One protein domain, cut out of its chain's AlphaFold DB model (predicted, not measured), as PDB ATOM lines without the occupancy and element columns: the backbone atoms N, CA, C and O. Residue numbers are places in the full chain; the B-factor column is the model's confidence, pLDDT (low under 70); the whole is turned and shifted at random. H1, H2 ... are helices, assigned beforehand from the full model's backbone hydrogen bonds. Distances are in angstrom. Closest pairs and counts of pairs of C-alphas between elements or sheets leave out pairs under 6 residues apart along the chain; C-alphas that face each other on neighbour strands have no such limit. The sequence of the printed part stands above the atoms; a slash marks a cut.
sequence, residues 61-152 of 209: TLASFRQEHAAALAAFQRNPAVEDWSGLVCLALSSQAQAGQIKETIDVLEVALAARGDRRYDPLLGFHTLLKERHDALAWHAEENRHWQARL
ATOM      1  N   THR A  61      41.024 -39.107  32.030       71.38
ATOM      2  CA  THR A  61      40.588 -38.534  33.311       71.38
ATOM      3  C   THR A  61      41.272 -37.185  33.541       71.38
ATOM      4  O   THR A  61      42.407 -36.984  33.108       71.38
ATOM      5  N   LEU A  62      40.642 -36.290  34.312       71.31
ATOM      6  CA  LEU A  62      41.221 -34.982  34.658       71.31
ATOM      7  C   LEU A  62      42.617 -35.098  35.303       71.31
ATOM      8  O   LEU A  62      43.464 -34.222  35.136       71.31
ATOM      9  N   ALA A  63      42.860 -36.173  36.058       75.56
ATOM     10  CA  ALA A  63      44.159 -36.446  36.669       75.56
ATOM     11  C   ALA A  63      45.221 -36.828  35.622       75.56
ATOM     12  O   ALA A  63      46.317 -36.268  35.659       75.56
ATOM     13  N   SER A  64      44.871 -37.701  34.668       78.06
ATOM     14  CA  SER A  64      45.741 -38.067  33.536       78.06
ATOM     15  C   SER A  64      46.085 -36.841  32.700       78.06
ATOM     16  O   SER A  64      47.256 -36.552  32.467       78.06
ATOM     17  N   PHE A  65      45.070 -36.034  32.375       81.88
ATOM     18  CA  PHE A  65      45.236 -34.796  31.623       81.88
ATOM     19  C   PHE A  65      46.248 -33.843  32.277       81.88
ATOM     20  O   PHE A  65      47.156 -33.346  31.616       81.88
ATOM     21  N   ARG A  66      46.124 -33.592  33.590       82.12
ATOM     22  CA  ARG A  66      47.042 -32.692  34.315       82.12
ATOM     23  C   ARG A  66      48.481 -33.191  34.290       82.12
ATOM     24  O   ARG A  66      49.398 -32.386  34.165       82.12
ATOM     25  N   GLN A  67      48.676 -34.500  34.432       85.56
ATOM     26  CA  GLN A  67      50.004 -35.102  34.408       85.56
ATOM     27  C   GLN A  67      50.630 -35.013  33.010       85.56
ATOM     28  O   GLN A  67      51.796 -34.641  32.886       85.56
ATOM     29  N   GLU A  68      49.851 -35.309  31.970       83.94
ATOM     30  CA  GLU A  68      50.264 -35.209  30.566       83.94
ATOM     31  C   GLU A  68      50.609 -33.765  30.186       83.94
ATOM     32  O   GLU A  68      51.657 -33.523  29.588       83.94
ATOM     33  N   HIS A  69      49.786 -32.796  30.600       86.12
ATOM     34  CA  HIS A  69      50.039 -31.373  30.361       86.12
ATOM     35  C   HIS A  69      51.310 -30.901  31.065       86.12
ATOM     36  O   HIS A  69      52.174 -30.324  30.411       86.12
ATOM     37  N   ALA A  70      51.497 -31.234  32.345       85.88
ATOM     38  CA  ALA A  70      52.714 -30.879  33.073       85.88
ATOM     39  C   ALA A  70      53.977 -31.498  32.441       85.88
ATOM     40  O   ALA A  70      55.011 -30.836  32.339       85.88
ATOM     41  N   ALA A  71      53.898 -32.754  31.987       86.25
ATOM     42  CA  ALA A  71      55.006 -33.429  31.316       86.25
ATOM     43  C   ALA A  71      55.335 -32.790  29.955       86.25
ATOM     44  O   ALA A  71      56.508 -32.533  29.670       86.25
ATOM     45  N   ALA A  72      54.314 -32.493  29.146       84.69
ATOM     46  CA  ALA A  72      54.468 -31.822  27.856       84.69
ATOM     47  C   ALA A  72      55.024 -30.399  28.021       84.69
ATOM     48  O   ALA A  72      55.944 -30.007  27.302       84.69
ATOM     49  N   LEU A  73      54.531 -29.651  29.011       87.31
ATOM     50  CA  LEU A  73      54.996 -28.305  29.332       87.31
ATOM     51  C   LEU A  73      56.475 -28.316  29.736       87.31
ATOM     52  O   LEU A  73      57.270 -27.552  29.192       87.31
ATOM     53  N   ALA A  74      56.871 -29.226  30.631       86.44
ATOM     54  CA  ALA A  74      58.258 -29.361  31.071       86.44
ATOM     55  C   ALA A  74      59.198 -29.826  29.944       86.44
ATOM     56  O   ALA A  74      60.356 -29.406  29.882       86.44
ATOM     57  N   ALA A  75      58.734 -30.697  29.043       81.62
ATOM     58  CA  ALA A  75      59.491 -31.075  27.852       81.62
ATOM     59  C   ALA A  75      59.732 -29.863  26.947       81.62
ATOM     60  O   ALA A  75      60.880 -29.564  26.617       81.62
ATOM     61  N   PHE A  76      58.677 -29.105  26.656       81.56
ATOM     62  CA  PHE A  76      58.754 -27.958  25.766       81.56
ATOM     63  C   PHE A  76      59.586 -26.802  26.338       81.56
ATOM     64  O   PHE A  76      60.395 -26.213  25.626       81.56
ATOM     65  N   GLN A  77      59.473 -26.518  27.638       82.56
ATOM     66  CA  GLN A  77      60.271 -25.484  28.311       82.56
ATOM     67  C   GLN A  77      61.782 -25.746  28.254       82.56
ATOM     68  O   GLN A  77      62.566 -24.797  28.269       82.56
ATOM     69  N   ARG A  78      62.211 -27.014  28.168       83.38
ATOM     70  CA  ARG A  78      63.637 -27.360  28.062       83.38
ATOM     71  C   ARG A  78      64.238 -26.970  26.714       83.38
ATOM     72  O   ARG A  78      65.418 -26.628  26.678       83.38
ATOM     73  N   ASN A  79      63.464 -27.015  25.627       76.31
ATOM     74  CA  ASN A  79      63.943 -26.613  24.303       76.31
ATOM     75  C   ASN A  79      62.826 -26.064  23.383       76.31
ATOM     76  O   ASN A  79      62.469 -26.702  22.391       76.31
ATOM     77  N   PRO A  80      62.316 -24.845  23.634       72.12
ATOM     78  CA  PRO A  80      61.150 -24.300  22.919       72.12
ATOM     79  C   PRO A  80      61.354 -24.141  21.400       72.12
ATOM     80  O   PRO A  80      60.408 -24.141  20.607       72.12
ATOM     81  N   ALA A  81      62.608 -23.983  20.967       66.75
ATOM     82  CA  ALA A  81      62.949 -23.755  19.567       66.75
ATOM     83  C   ALA A  81      62.827 -25.022  18.705       66.75
ATOM     84  O   ALA A  81      62.509 -24.913  17.521       66.75
ATOM     85  N   VAL A  82      63.059 -26.204  19.287       66.75
ATOM     86  CA  VAL A  82      63.177 -27.476  18.548       66.75
ATOM     87  C   VAL A  82      62.109 -28.486  18.956       66.75
ATOM     88  O   VAL A  82      61.741 -29.330  18.141       66.75
ATOM     89  N   GLU A  83      61.585 -28.386  20.178       75.62
ATOM     90  CA  GLU A  83      60.607 -29.342  20.687       75.62
ATOM     91  C   GLU A  83      59.294 -29.292  19.890       75.62
ATOM     92  O   GLU A  83      58.885 -28.259  19.336       75.62
ATOM     93  N   ASP A  84      58.631 -30.444  19.823       78.00
ATOM     94  CA  ASP A  84      57.330 -30.586  19.188       78.00
ATOM     95  C   ASP A  84      56.235 -29.933  20.050       78.00
ATOM     96  O   ASP A  84      55.857 -30.429  21.110       78.00
ATOM     97  N   TRP A  85      55.702 -28.805  19.579       83.12
ATOM     98  CA  TRP A  85      54.628 -28.059  20.247       83.12
ATOM     99  C   TRP A  85      53.258 -28.735  20.123       83.12
ATOM    100  O   TRP A  85      52.326 -28.356  20.833       83.12
ATOM    101  N   SER A  86      53.098 -29.703  19.217       80.31
ATOM    102  CA  SER A  86      51.781 -30.219  18.833       80.31
ATOM    103  C   SER A  86      51.045 -30.926  19.969       80.31
ATOM    104  O   SER A  86      49.839 -30.737  20.117       80.31
ATOM    105  N   GLY A  87      51.764 -31.664  20.821       81.00
ATOM    106  CA  GLY A  87      51.188 -32.317  21.999       81.00
ATOM    107  C   GLY A  87      50.698 -31.315  23.046       81.00
ATOM    108  O   GLY A  87      49.589 -31.442  23.562       81.00
ATOM    109  N   LEU A  88      51.479 -30.263  23.309       86.12
ATOM    110  CA  LEU A  88      51.098 -29.217  24.259       86.12
ATOM    111  C   LEU A  88      49.893 -28.403  23.755       86.12
ATOM    112  O   LEU A  88      48.988 -28.086  24.529       86.12
ATOM    113  N   VAL A  89      49.855 -28.105  22.452       86.44
ATOM    114  CA  VAL A  89      48.710 -27.454  21.799       86.44
ATOM    115  C   VAL A  89      47.473 -28.346  21.830       86.44
ATOM    116  O   VAL A  89      46.401 -27.860  22.176       86.44
ATOM    117  N   CYS A  90      47.605 -29.640  21.532       84.50
ATOM    118  CA  CYS A  90      46.498 -30.591  21.625       84.50
ATOM    119  C   CYS A  90      45.876 -30.590  23.024       84.50
ATOM    120  O   CYS A  90      44.665 -30.427  23.171       84.50
ATOM    121  N   LEU A  91      46.710 -30.693  24.063       86.12
ATOM    122  CA  LEU A  91      46.242 -30.682  25.446       86.12
ATOM    123  C   LEU A  91      45.569 -29.350  25.799       86.12
ATOM    124  O   LEU A  91      44.515 -29.358  26.423       86.12
ATOM    125  N   ALA A  92      46.094 -28.212  25.345       87.75
ATOM    126  CA  ALA A  92      45.450 -26.911  25.554       87.75
ATOM    127  C   ALA A  92      44.126 -26.747  24.776       87.75
ATOM    128  O   ALA A  92      43.244 -25.999  25.203       87.75
ATOM    129  N   LEU A  93      43.961 -27.455  23.656       83.94
ATOM    130  CA  LEU A  93      42.722 -27.497  22.877       83.94
ATOM    131  C   LEU A  93      41.707 -28.535  23.388       83.94
ATOM    132  O   LEU A  93      40.538 -28.472  23.004       83.94
ATOM    133  N   SER A  94      42.082 -29.432  24.299       82.69
ATOM    134  CA  SER A  94      41.149 -30.380  24.921       82.69
ATOM    135  C   SER A  94      40.047 -29.662  25.710       82.69
ATOM    136  O   SER A  94      40.290 -28.627  26.330       82.69
ATOM    137  N   SER A  95      38.835 -30.218  25.756       76.31
ATOM    138  CA  SER A  95      37.725 -29.706  26.583       76.31
ATOM    139  C   SER A  95      38.044 -29.691  28.087       76.31
ATOM    140  O   SER A  95      37.433 -28.931  28.836       76.31
ATOM    141  N   GLN A  96      39.028 -30.481  28.528       80.62
ATOM    142  CA  GLN A  96      39.460 -30.554  29.927       80.62
ATOM    143  C   GLN A  96      40.455 -29.455  30.328       80.62
ATOM    144  O   GLN A  96      40.707 -29.265  31.521       80.62
ATOM    145  N   ALA A  97      41.008 -28.719  29.357       82.56
ATOM    146  CA  ALA A  97      41.958 -27.648  29.616       82.56
ATOM    147  C   ALA A  97      41.286 -26.471  30.334       82.56
ATOM    148  O   ALA A  97      40.352 -25.851  29.818       82.56
ATOM    149  N   GLN A  98      41.788 -26.140  31.523       85.00
ATOM    150  CA  GLN A  98      41.368 -24.965  32.278       85.00
ATOM    151  C   GLN A  98      42.119 -23.725  31.786       85.00
ATOM    152  O   GLN A  98      43.207 -23.822  31.216       85.00
ATOM    153  N   ALA A  99      41.569 -22.540  32.068       86.31
ATOM    154  CA  ALA A  99      42.151 -21.263  31.651       86.31
ATOM    155  C   ALA A  99      43.640 -21.122  32.031       86.31
ATOM    156  O   ALA A  99      44.427 -20.651  31.217       86.31
ATOM    157  N   GLY A 100      44.041 -21.602  33.217       86.06
ATOM    158  CA  GLY A 100      45.443 -21.595  33.650       86.06
ATOM    159  C   GLY A 100      46.368 -22.403  32.735       86.06
ATOM    160  O   GLY A 100      47.384 -21.885  32.296       86.06
ATOM    161  N   GLN A 101      45.980 -23.629  32.368       89.19
ATOM    162  CA  GLN A 101      46.783 -24.496  31.493       89.19
ATOM    163  C   GLN A 101      46.842 -23.979  30.056       89.19
ATOM    164  O   GLN A 101      47.872 -24.090  29.396       89.19
ATOM    165  N   ILE A 102      45.747 -23.382  29.573       90.81
ATOM    166  CA  ILE A 102      45.723 -22.712  28.267       90.81
ATOM    167  C   ILE A 102      46.696 -21.530  28.286       90.81
ATOM    168  O   ILE A 102      47.487 -21.380  27.358       90.81
ATOM    169  N   LYS A 103      46.685 -20.730  29.360       93.31
ATOM    170  CA  LYS A 103      47.599 -19.600  29.528       93.31
ATOM    171  C   LYS A 103      49.064 -20.037  29.589       93.31
ATOM    172  O   LYS A 103      49.883 -19.459  28.886       93.31
ATOM    173  N   GLU A 104      49.387 -21.059  30.375       91.62
ATOM    174  CA  GLU A 104      50.747 -21.612  30.454       91.62
ATOM    175  C   GLU A 104      51.251 -22.064  29.081       91.62
ATOM    176  O   GLU A 104      52.389 -21.779  28.709       91.62
ATOM    177  N   THR A 105      50.388 -22.720  28.298       91.50
ATOM    178  CA  THR A 105      50.711 -23.083  26.920       91.50
ATOM    179  C   THR A 105      50.946 -21.841  26.060       91.50
ATOM    180  O   THR A 105      51.971 -21.782  25.389       91.50
ATOM    181  N   ILE A 106      50.061 -20.834  26.094       92.25
ATOM    182  CA  ILE A 106      50.228 -19.574  25.340       92.25
ATOM    183  C   ILE A 106      51.579 -18.923  25.653       92.25
ATOM    184  O   ILE A 106      52.340 -18.646  24.727       92.25
ATOM    185  N   ASP A 107      51.893 -18.731  26.936       90.69
ATOM    186  CA  ASP A 107      53.107 -18.043  27.387       90.69
ATOM    187  C   ASP A 107      54.371 -18.757  26.859       90.69
ATOM    188  O   ASP A 107      55.339 -18.133  26.421       90.69
ATOM    189  N   VAL A 108      54.355 -20.091  26.832       88.25
ATOM    190  CA  VAL A 108      55.467 -20.897  26.322       88.25
ATOM    191  C   VAL A 108      55.545 -20.894  24.786       88.25
ATOM    192  O   VAL A 108      56.647 -20.880  24.224       88.25
ATOM    193  N   LEU A 109      54.408 -20.852  24.086       88.25
ATOM    194  CA  LEU A 109      54.385 -20.695  22.629       88.25
ATOM    195  C   LEU A 109      54.930 -19.331  22.188       88.25
ATOM    196  O   LEU A 109      55.605 -19.260  21.163       88.25
ATOM    197  N   GLU A 110      54.702 -18.268  22.961       89.31
ATOM    198  CA  GLU A 110      55.269 -16.938  22.691       89.31
ATOM    199  C   GLU A 110      56.798 -16.956  22.725       89.31
ATOM    200  O   GLU A 110      57.444 -16.391  21.839       89.31
ATOM    201  N   VAL A 111      57.388 -17.675  23.686       86.75
ATOM    202  CA  VAL A 111      58.843 -17.880  23.753       86.75
ATOM    203  C   VAL A 111      59.348 -18.631  22.518       86.75
ATOM    204  O   VAL A 111      60.363 -18.248  21.932       86.75
ATOM    205  N   ALA A 112      58.639 -19.675  22.080       84.19
ATOM    206  CA  ALA A 112      59.007 -20.424  20.880       84.19
ATOM    207  C   ALA A 112      58.887 -19.588  19.597       84.19
ATOM    208  O   ALA A 112      59.782 -19.641  18.753       84.19
ATOM    209  N   LEU A 113      57.826 -18.794  19.456       86.00
ATOM    210  CA  LEU A 113      57.639 -17.873  18.332       86.00
ATOM    211  C   LEU A 113      58.752 -16.819  18.289       86.00
ATOM    212  O   LEU A 113      59.348 -16.598  17.234       86.00
ATOM    213  N   ALA A 114      59.103 -16.236  19.439       84.25
ATOM    214  CA  ALA A 114      60.200 -15.277  19.543       84.25
ATOM    215  C   ALA A 114      61.552 -15.896  19.145       84.25
ATOM    216  O   ALA A 114      62.338 -15.263  18.440       84.25
ATOM    217  N   ALA A 115      61.811 -17.148  19.539       80.81
ATOM    218  CA  ALA A 115      63.036 -17.865  19.187       80.81
ATOM    219  C   ALA A 115      63.119 -18.249  17.694       80.81
ATOM    220  O   ALA A 115      64.216 -18.358  17.147       80.81
ATOM    221  N   ARG A 116      61.975 -18.464  17.028       76.12
ATOM    222  CA  ARG A 116      61.891 -18.892  15.616       76.12
ATOM    223  C   ARG A 116      61.911 -17.726  14.612       76.12
ATOM    224  O   ARG A 116      62.181 -17.961  13.429       76.12
ATOM    225  N   GLY A 117      61.700 -16.492  15.081       68.69
ATOM    226  CA  GLY A 117      61.683 -15.265  14.276       68.69
ATOM    227  C   GLY A 117      60.370 -15.040  13.508       68.69
ATOM    228  O   GLY A 117      59.476 -15.881  13.527       68.69
ATOM    229  N   ASP A 118      60.247 -13.897  12.817       61.50
ATOM    230  CA  ASP A 118      59.042 -13.542  12.044       61.50
ATOM    231  C   ASP A 118      58.898 -14.432  10.798       61.50
ATOM    232  O   ASP A 118      59.467 -14.181   9.730       61.50
ATOM    233  N   ARG A 119      58.129 -15.510  10.950       65.12
ATOM    234  CA  ARG A 119      57.662 -16.361   9.860       65.12
ATOM    235  C   ARG A 119      56.157 -16.175   9.753       65.12
ATOM    236  O   ARG A 119      55.393 -16.869  10.413       65.12
ATOM    237  N   ARG A 120      55.728 -15.275   8.865       56.69
ATOM    238  CA  ARG A 120      54.307 -14.962   8.587       56.69
ATOM    239  C   ARG A 120      53.417 -16.174   8.260       56.69
ATOM    240  O   ARG A 120      52.202 -16.038   8.254       56.69
ATOM    241  N   TYR A 121      54.012 -17.336   7.991       59.28
ATOM    242  CA  TYR A 121      53.325 -18.596   7.704       59.28
ATOM    243  C   TYR A 121      53.740 -19.734   8.650       59.28
ATOM    244  O   TYR A 121      53.715 -20.895   8.249       59.28
ATOM    245  N   ASP A 122      54.153 -19.430   9.885       75.31
ATOM    246  CA  ASP A 122      54.366 -20.464  10.902       75.31
ATOM    247  C   ASP A 122      53.008 -20.923  11.464       75.31
ATOM    248  O   ASP A 122      52.297 -20.117  12.070       75.31
ATOM    249  N   PRO A 123      52.617 -22.200  11.300       75.88
ATOM    250  CA  PRO A 123      51.388 -22.727  11.887       75.88
ATOM    251  C   PRO A 123      51.301 -22.514  13.403       75.88
ATOM    252  O   PRO A 123      50.200 -22.392  13.938       75.88
ATOM    253  N   LEU A 124      52.448 -22.421  14.087       81.31
ATOM    254  CA  LEU A 124      52.529 -22.112  15.511       81.31
ATOM    255  C   LEU A 124      51.839 -20.787  15.860       81.31
ATOM    256  O   LEU A 124      51.193 -20.691  16.901       81.31
ATOM    257  N   LEU A 125      51.920 -19.790  14.972       83.25
ATOM    258  CA  LEU A 125      51.257 -18.496  15.139       83.25
ATOM    259  C   LEU A 125      49.729 -18.635  15.076       83.25
ATOM    260  O   LEU A 125      49.011 -18.006  15.852       83.25
ATOM    261  N   GLY A 126      49.231 -19.490  14.177       83.19
ATOM    262  CA  GLY A 126      47.805 -19.791  14.066       83.19
ATOM    263  C   GLY A 126      47.259 -20.444  15.337       83.19
ATOM    264  O   GLY A 126      46.239 -20.008  15.865       83.19
ATOM    265  N   PHE A 127      47.974 -21.433  15.879       86.00
ATOM    266  CA  PHE A 127      47.577 -22.083  17.132       86.00
ATOM    267  C   PHE A 127      47.710 -21.174  18.353       86.00
ATOM    268  O   PHE A 127      46.838 -21.207  19.217       86.00
ATOM    269  N   HIS A 128      48.748 -20.336  18.424       89.12
ATOM    270  CA  HIS A 128      48.862 -19.315  19.471       89.12
ATOM    271  C   HIS A 128      47.654 -18.370  19.459       89.12
ATOM    272  O   HIS A 128      47.029 -18.167  20.500       89.12
ATOM    273  N   THR A 129      47.267 -17.879  18.279       87.50
ATOM    274  CA  THR A 129      46.096 -16.999  18.114       87.50
ATOM    275  C   THR A 129      44.810 -17.699  18.554       87.50
ATOM    276  O   THR A 129      44.061 -17.154  19.362       87.50
ATOM    277  N   LEU A 130      44.592 -18.939  18.103       87.06
ATOM    278  CA  LEU A 130      43.423 -19.742  18.469       87.06
ATOM    279  C   LEU A 130      43.320 -19.969  19.986       87.06
ATOM    280  O   LEU A 130      42.245 -19.844  20.574       87.06
ATOM    281  N   LEU A 131      44.437 -20.303  20.638       90.00
ATOM    282  CA  LEU A 131      44.467 -20.509  22.086       90.00
ATOM    283  C   LEU A 131      44.188 -19.211  22.847       90.00
ATOM    284  O   LEU A 131      43.486 -19.249  23.857       90.00
ATOM    285  N   LYS A 132      44.686 -18.073  22.353       90.56
ATOM    286  CA  LYS A 132      44.421 -16.755  22.938       90.56
ATOM    287  C   LYS A 132      42.941 -16.386  22.861       90.56
ATOM    288  O   LYS A 132      42.353 -16.058  23.886       90.56
ATOM    289  N   GLU A 133      42.319 -16.535  21.693       84.38
ATOM    290  CA  GLU A 133      40.877 -16.306  21.524       84.38
ATOM    291  C   GLU A 133      40.049 -17.196  22.456       84.38
ATOM    292  O   GLU A 133      39.115 -16.730  23.112       84.38
ATOM    293  N   ARG A 134      40.425 -18.475  22.582       85.81
ATOM    294  CA  ARG A 134      39.771 -19.399  23.513       85.81
ATOM    295  C   ARG A 134      39.940 -18.975  24.974       85.81
ATOM    296  O   ARG A 134      38.975 -19.035  25.735       85.81
ATOM    297  N   HIS A 135      41.149 -18.603  25.387       90.25
ATOM    298  CA  HIS A 135      41.417 -18.136  26.747       90.25
ATOM    299  C   HIS A 135      40.567 -16.903  27.082       90.25
ATOM    300  O   HIS A 135      39.925 -16.859  28.133       90.25
ATOM    301  N   ASP A 136      40.511 -15.940  26.164       87.06
ATOM    302  CA  ASP A 136      39.758 -14.702  26.341       87.06
ATOM    303  C   ASP A 136      38.245 -14.968  26.381       87.06
ATOM    304  O   ASP A 136      37.543 -14.412  27.229       87.06
ATOM    305  N   ALA A 137      37.741 -15.899  25.563       81.75
ATOM    306  CA  ALA A 137      36.352 -16.349  25.629       81.75
ATOM    307  C   ALA A 137      36.013 -17.000  26.983       81.75
ATOM    308  O   ALA A 137      34.968 -16.709  27.567       81.75
ATOM    309  N   LEU A 138      36.900 -17.842  27.529       83.12
ATOM    310  CA  LEU A 138      36.708 -18.443  28.855       83.12
ATOM    311  C   LEU A 138      36.685 -17.386  29.967       83.12
ATOM    312  O   LEU A 138      35.858 -17.474  30.879       83.12
ATOM    313  N   ALA A 139      37.565 -16.387  29.893       80.56
ATOM    314  CA  ALA A 139      37.590 -15.280  30.844       80.56
ATOM    315  C   ALA A 139      36.299 -14.448  30.774       80.56
ATOM    316  O   ALA A 139      35.690 -14.166  31.809       80.56
ATOM    317  N   TRP A 140      35.843 -14.132  29.560       79.31
ATOM    318  CA  TRP A 140      34.600 -13.405  29.324       79.31
ATOM    319  C   TRP A 140      33.377 -14.162  29.861       79.31
ATOM    320  O   TRP A 140      32.592 -13.603  30.627       79.31
ATOM    321  N   HIS A 141      33.252 -15.460  29.565       75.19
ATOM    322  CA  HIS A 141      32.162 -16.289  30.089       75.19
ATOM    323  C   HIS A 141      32.171 -16.390  31.621       75.19
ATOM    324  O   HIS A 141      31.108 -16.408  32.249       75.19
ATOM    325  N   ALA A 142      33.351 -16.453  32.246       77.44
ATOM    326  CA  ALA A 142      33.460 -16.463  33.702       77.44
ATOM    327  C   ALA A 142      32.950 -15.149  34.318       77.44
ATOM    328  O   ALA A 142      32.280 -15.167  35.352       77.44
ATOM    329  N   GLU A 143      33.238 -14.013  33.686       80.19
ATOM    330  CA  GLU A 143      32.749 -12.707  34.120       80.19
ATOM    331  C   GLU A 143      31.241 -12.546  33.910       80.19
ATOM    332  O   GLU A 143      30.527 -12.154  34.838       80.19
ATOM    333  N   GLU A 144      30.727 -12.937  32.746       80.31
ATOM    334  CA  GLU A 144      29.298 -12.878  32.449       80.31
ATOM    335  C   GLU A 144      28.478 -13.756  33.410       80.31
ATOM    336  O   GLU A 144      27.454 -13.316  33.943       80.31
ATOM    337  N   ASN A 145      28.960 -14.963  33.729       74.94
ATOM    338  CA  ASN A 145      28.320 -15.833  34.718       74.94
ATOM    339  C   ASN A 145      28.262 -15.196  36.113       74.94
ATOM    340  O   ASN A 145      27.234 -15.307  36.785       74.94
ATOM    341  N   ARG A 146      29.316 -14.489  36.550       81.69
ATOM    342  CA  ARG A 146      29.291 -13.755  37.829       81.69
ATOM    343  C   ARG A 146      28.225 -12.663  37.824       81.69
ATOM    344  O   ARG A 146      27.489 -12.522  38.802       81.69
ATOM    345  N   HIS A 147      28.098 -11.922  36.725       84.50
ATOM    346  CA  HIS A 147      27.055 -10.906  36.589       84.50
ATOM    347  C   HIS A 147      25.647 -11.509  36.628       84.50
ATOM    348  O   HIS A 147      24.774 -10.976  37.317       84.50
ATOM    349  N   TRP A 148      25.416 -12.635  35.947       80.44
ATOM    350  CA  TRP A 148      24.127 -13.332  35.992       80.44
ATOM    351  C   TRP A 148      23.787 -13.856  37.387       80.44
ATOM    352  O   TRP A 148      22.666 -13.647  37.851       80.44
ATOM    353  N   GLN A 149      24.749 -14.463  38.084       85.19
ATOM    354  CA  GLN A 149      24.561 -14.932  39.459       85.19
ATOM    355  C   GLN A 149      24.230 -13.779  40.415       85.19
ATOM    356  O   GLN A 149      23.292 -13.891  41.202       85.19
ATOM    357  N   ALA A 150      24.930 -12.645  40.306       88.50
ATOM    358  CA  ALA A 150      24.648 -11.462  41.118       88.50
ATOM    359  C   ALA A 150      23.238 -10.901  40.861       88.50
ATOM    360  O   ALA A 150      22.522 -10.556  41.801       88.50
ATOM    361  N   ARG A 151      22.803 -10.851  39.594       87.56
ATOM    362  CA  ARG A 151      21.441 -10.422  39.233       87.56
ATOM    363  C   ARG A 151      20.373 -11.365  39.779       87.56
ATOM    364  O   ARG A 151      19.344 -10.890  40.256       87.56
ATOM    365  N   LEU A 152      20.612 -12.674  39.710       89.69
ATOM    366  CA  LEU A 152      19.693 -13.678  40.239       89.69
ATOM    367  C   LEU A 152      19.563 -13.550  41.763       89.69
ATOM    368  O   LEU A 152      18.447 -13.510  42.271       89.69
TER     369      LEU A 152
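AT A GLANCE: This is residues 61 to 152 of the 209 residues of an uncharacterized protein of Desulfofustis glycolicus DSM 9705 (UniProt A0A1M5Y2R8). The long helix H4 runs along one edge of a flat body of four helices, and its residues 140 to 152 stick out beyond that body as a free arm. H3 folds back beside the earlier part of H4, the short H2 sits with H3 in the middle, and H1 covers the edge away from H4, each helix running roughly opposite to the one before it. The printed part has 92 residues with four named helices, in the order H1, H2, H3, H4, and no named strand; its class is all helix. It is only just loose, close to compact, with a radius of gyration of the C-alphas of 14.9 A. The spans are 50 by 32 by 15 A, and the arm of H4 makes the greatest length.

HOW THE PARTS SIT: H4, residues 123 to 152, touches H3, residues 99 to 116, at a shallow tilt of 25 degrees, opposite ways. Their closest C-alphas, those of Ala 99 and His 135, are 5.9 A apart, and the two helices form a helical hairpin. H2, residues 86 to 93, only just touches H4, with 3 pairs of C-alphas within 8 A. H4 touches H2 with its residues 127 to 131 alone, and the closest C-alphas of the two helices, those of Val 89 and Phe 127, are 7.2 A apart. H2 and H3 form a helical hairpin at a shallow tilt of 34.9 degrees, only just short of steep. They touch through residues 101 to 105 of H3 alone, the closest C-alphas being those of Ala 92 and Ile 102, 5.0 A apart. H1, residues 62 to 78, touches H2 at a steep tilt of 44 degrees, opposite ways, with the C-alphas of Ala 72 and Leu 88 closest at 5.6 A; these two also form a helical hairpin. H1 touches residues 101 to 108 of H3 alone, at a shallow tilt of 21 degrees, the same way, with the C-alphas of Gln 77 and Val 108 closest at 6.9 A. H1 and H4 are apart. The helix packing is mostly aligned, 4 of 5 touching pairs being at a shallow tilt. In H1, H2, H3 and H4 every O i to N i+4 pair is within hydrogen-bond range.

IN THESE COORDINATES: H4 is 43.5 A long from C-alpha 123 at (51.388, -22.727, 11.887) to C-alpha 152 at (19.693, -13.678, 40.239). H3 measures 25.5 A and H1 24.6 A from first to last C-alpha, while H2 measures 10.3 A. H1 begins with C-alpha 62 at (41.221, -34.982, 34.658).

THE WHOLE: The C-alphas farthest apart are those of Val 82 and Leu 152, 50.5 A. Without residues 140 to 152, the body has 79 residues and spans 37 by 28 by 15 A. The printed part has no cut. The link from H2 to H3 is tight, those from H1 to H2 and from H3 to H4 are short, and no link is long. The mean pLDDT of the printed part is 82.1; residues 81 to 82 and 117 to 121 are under 70.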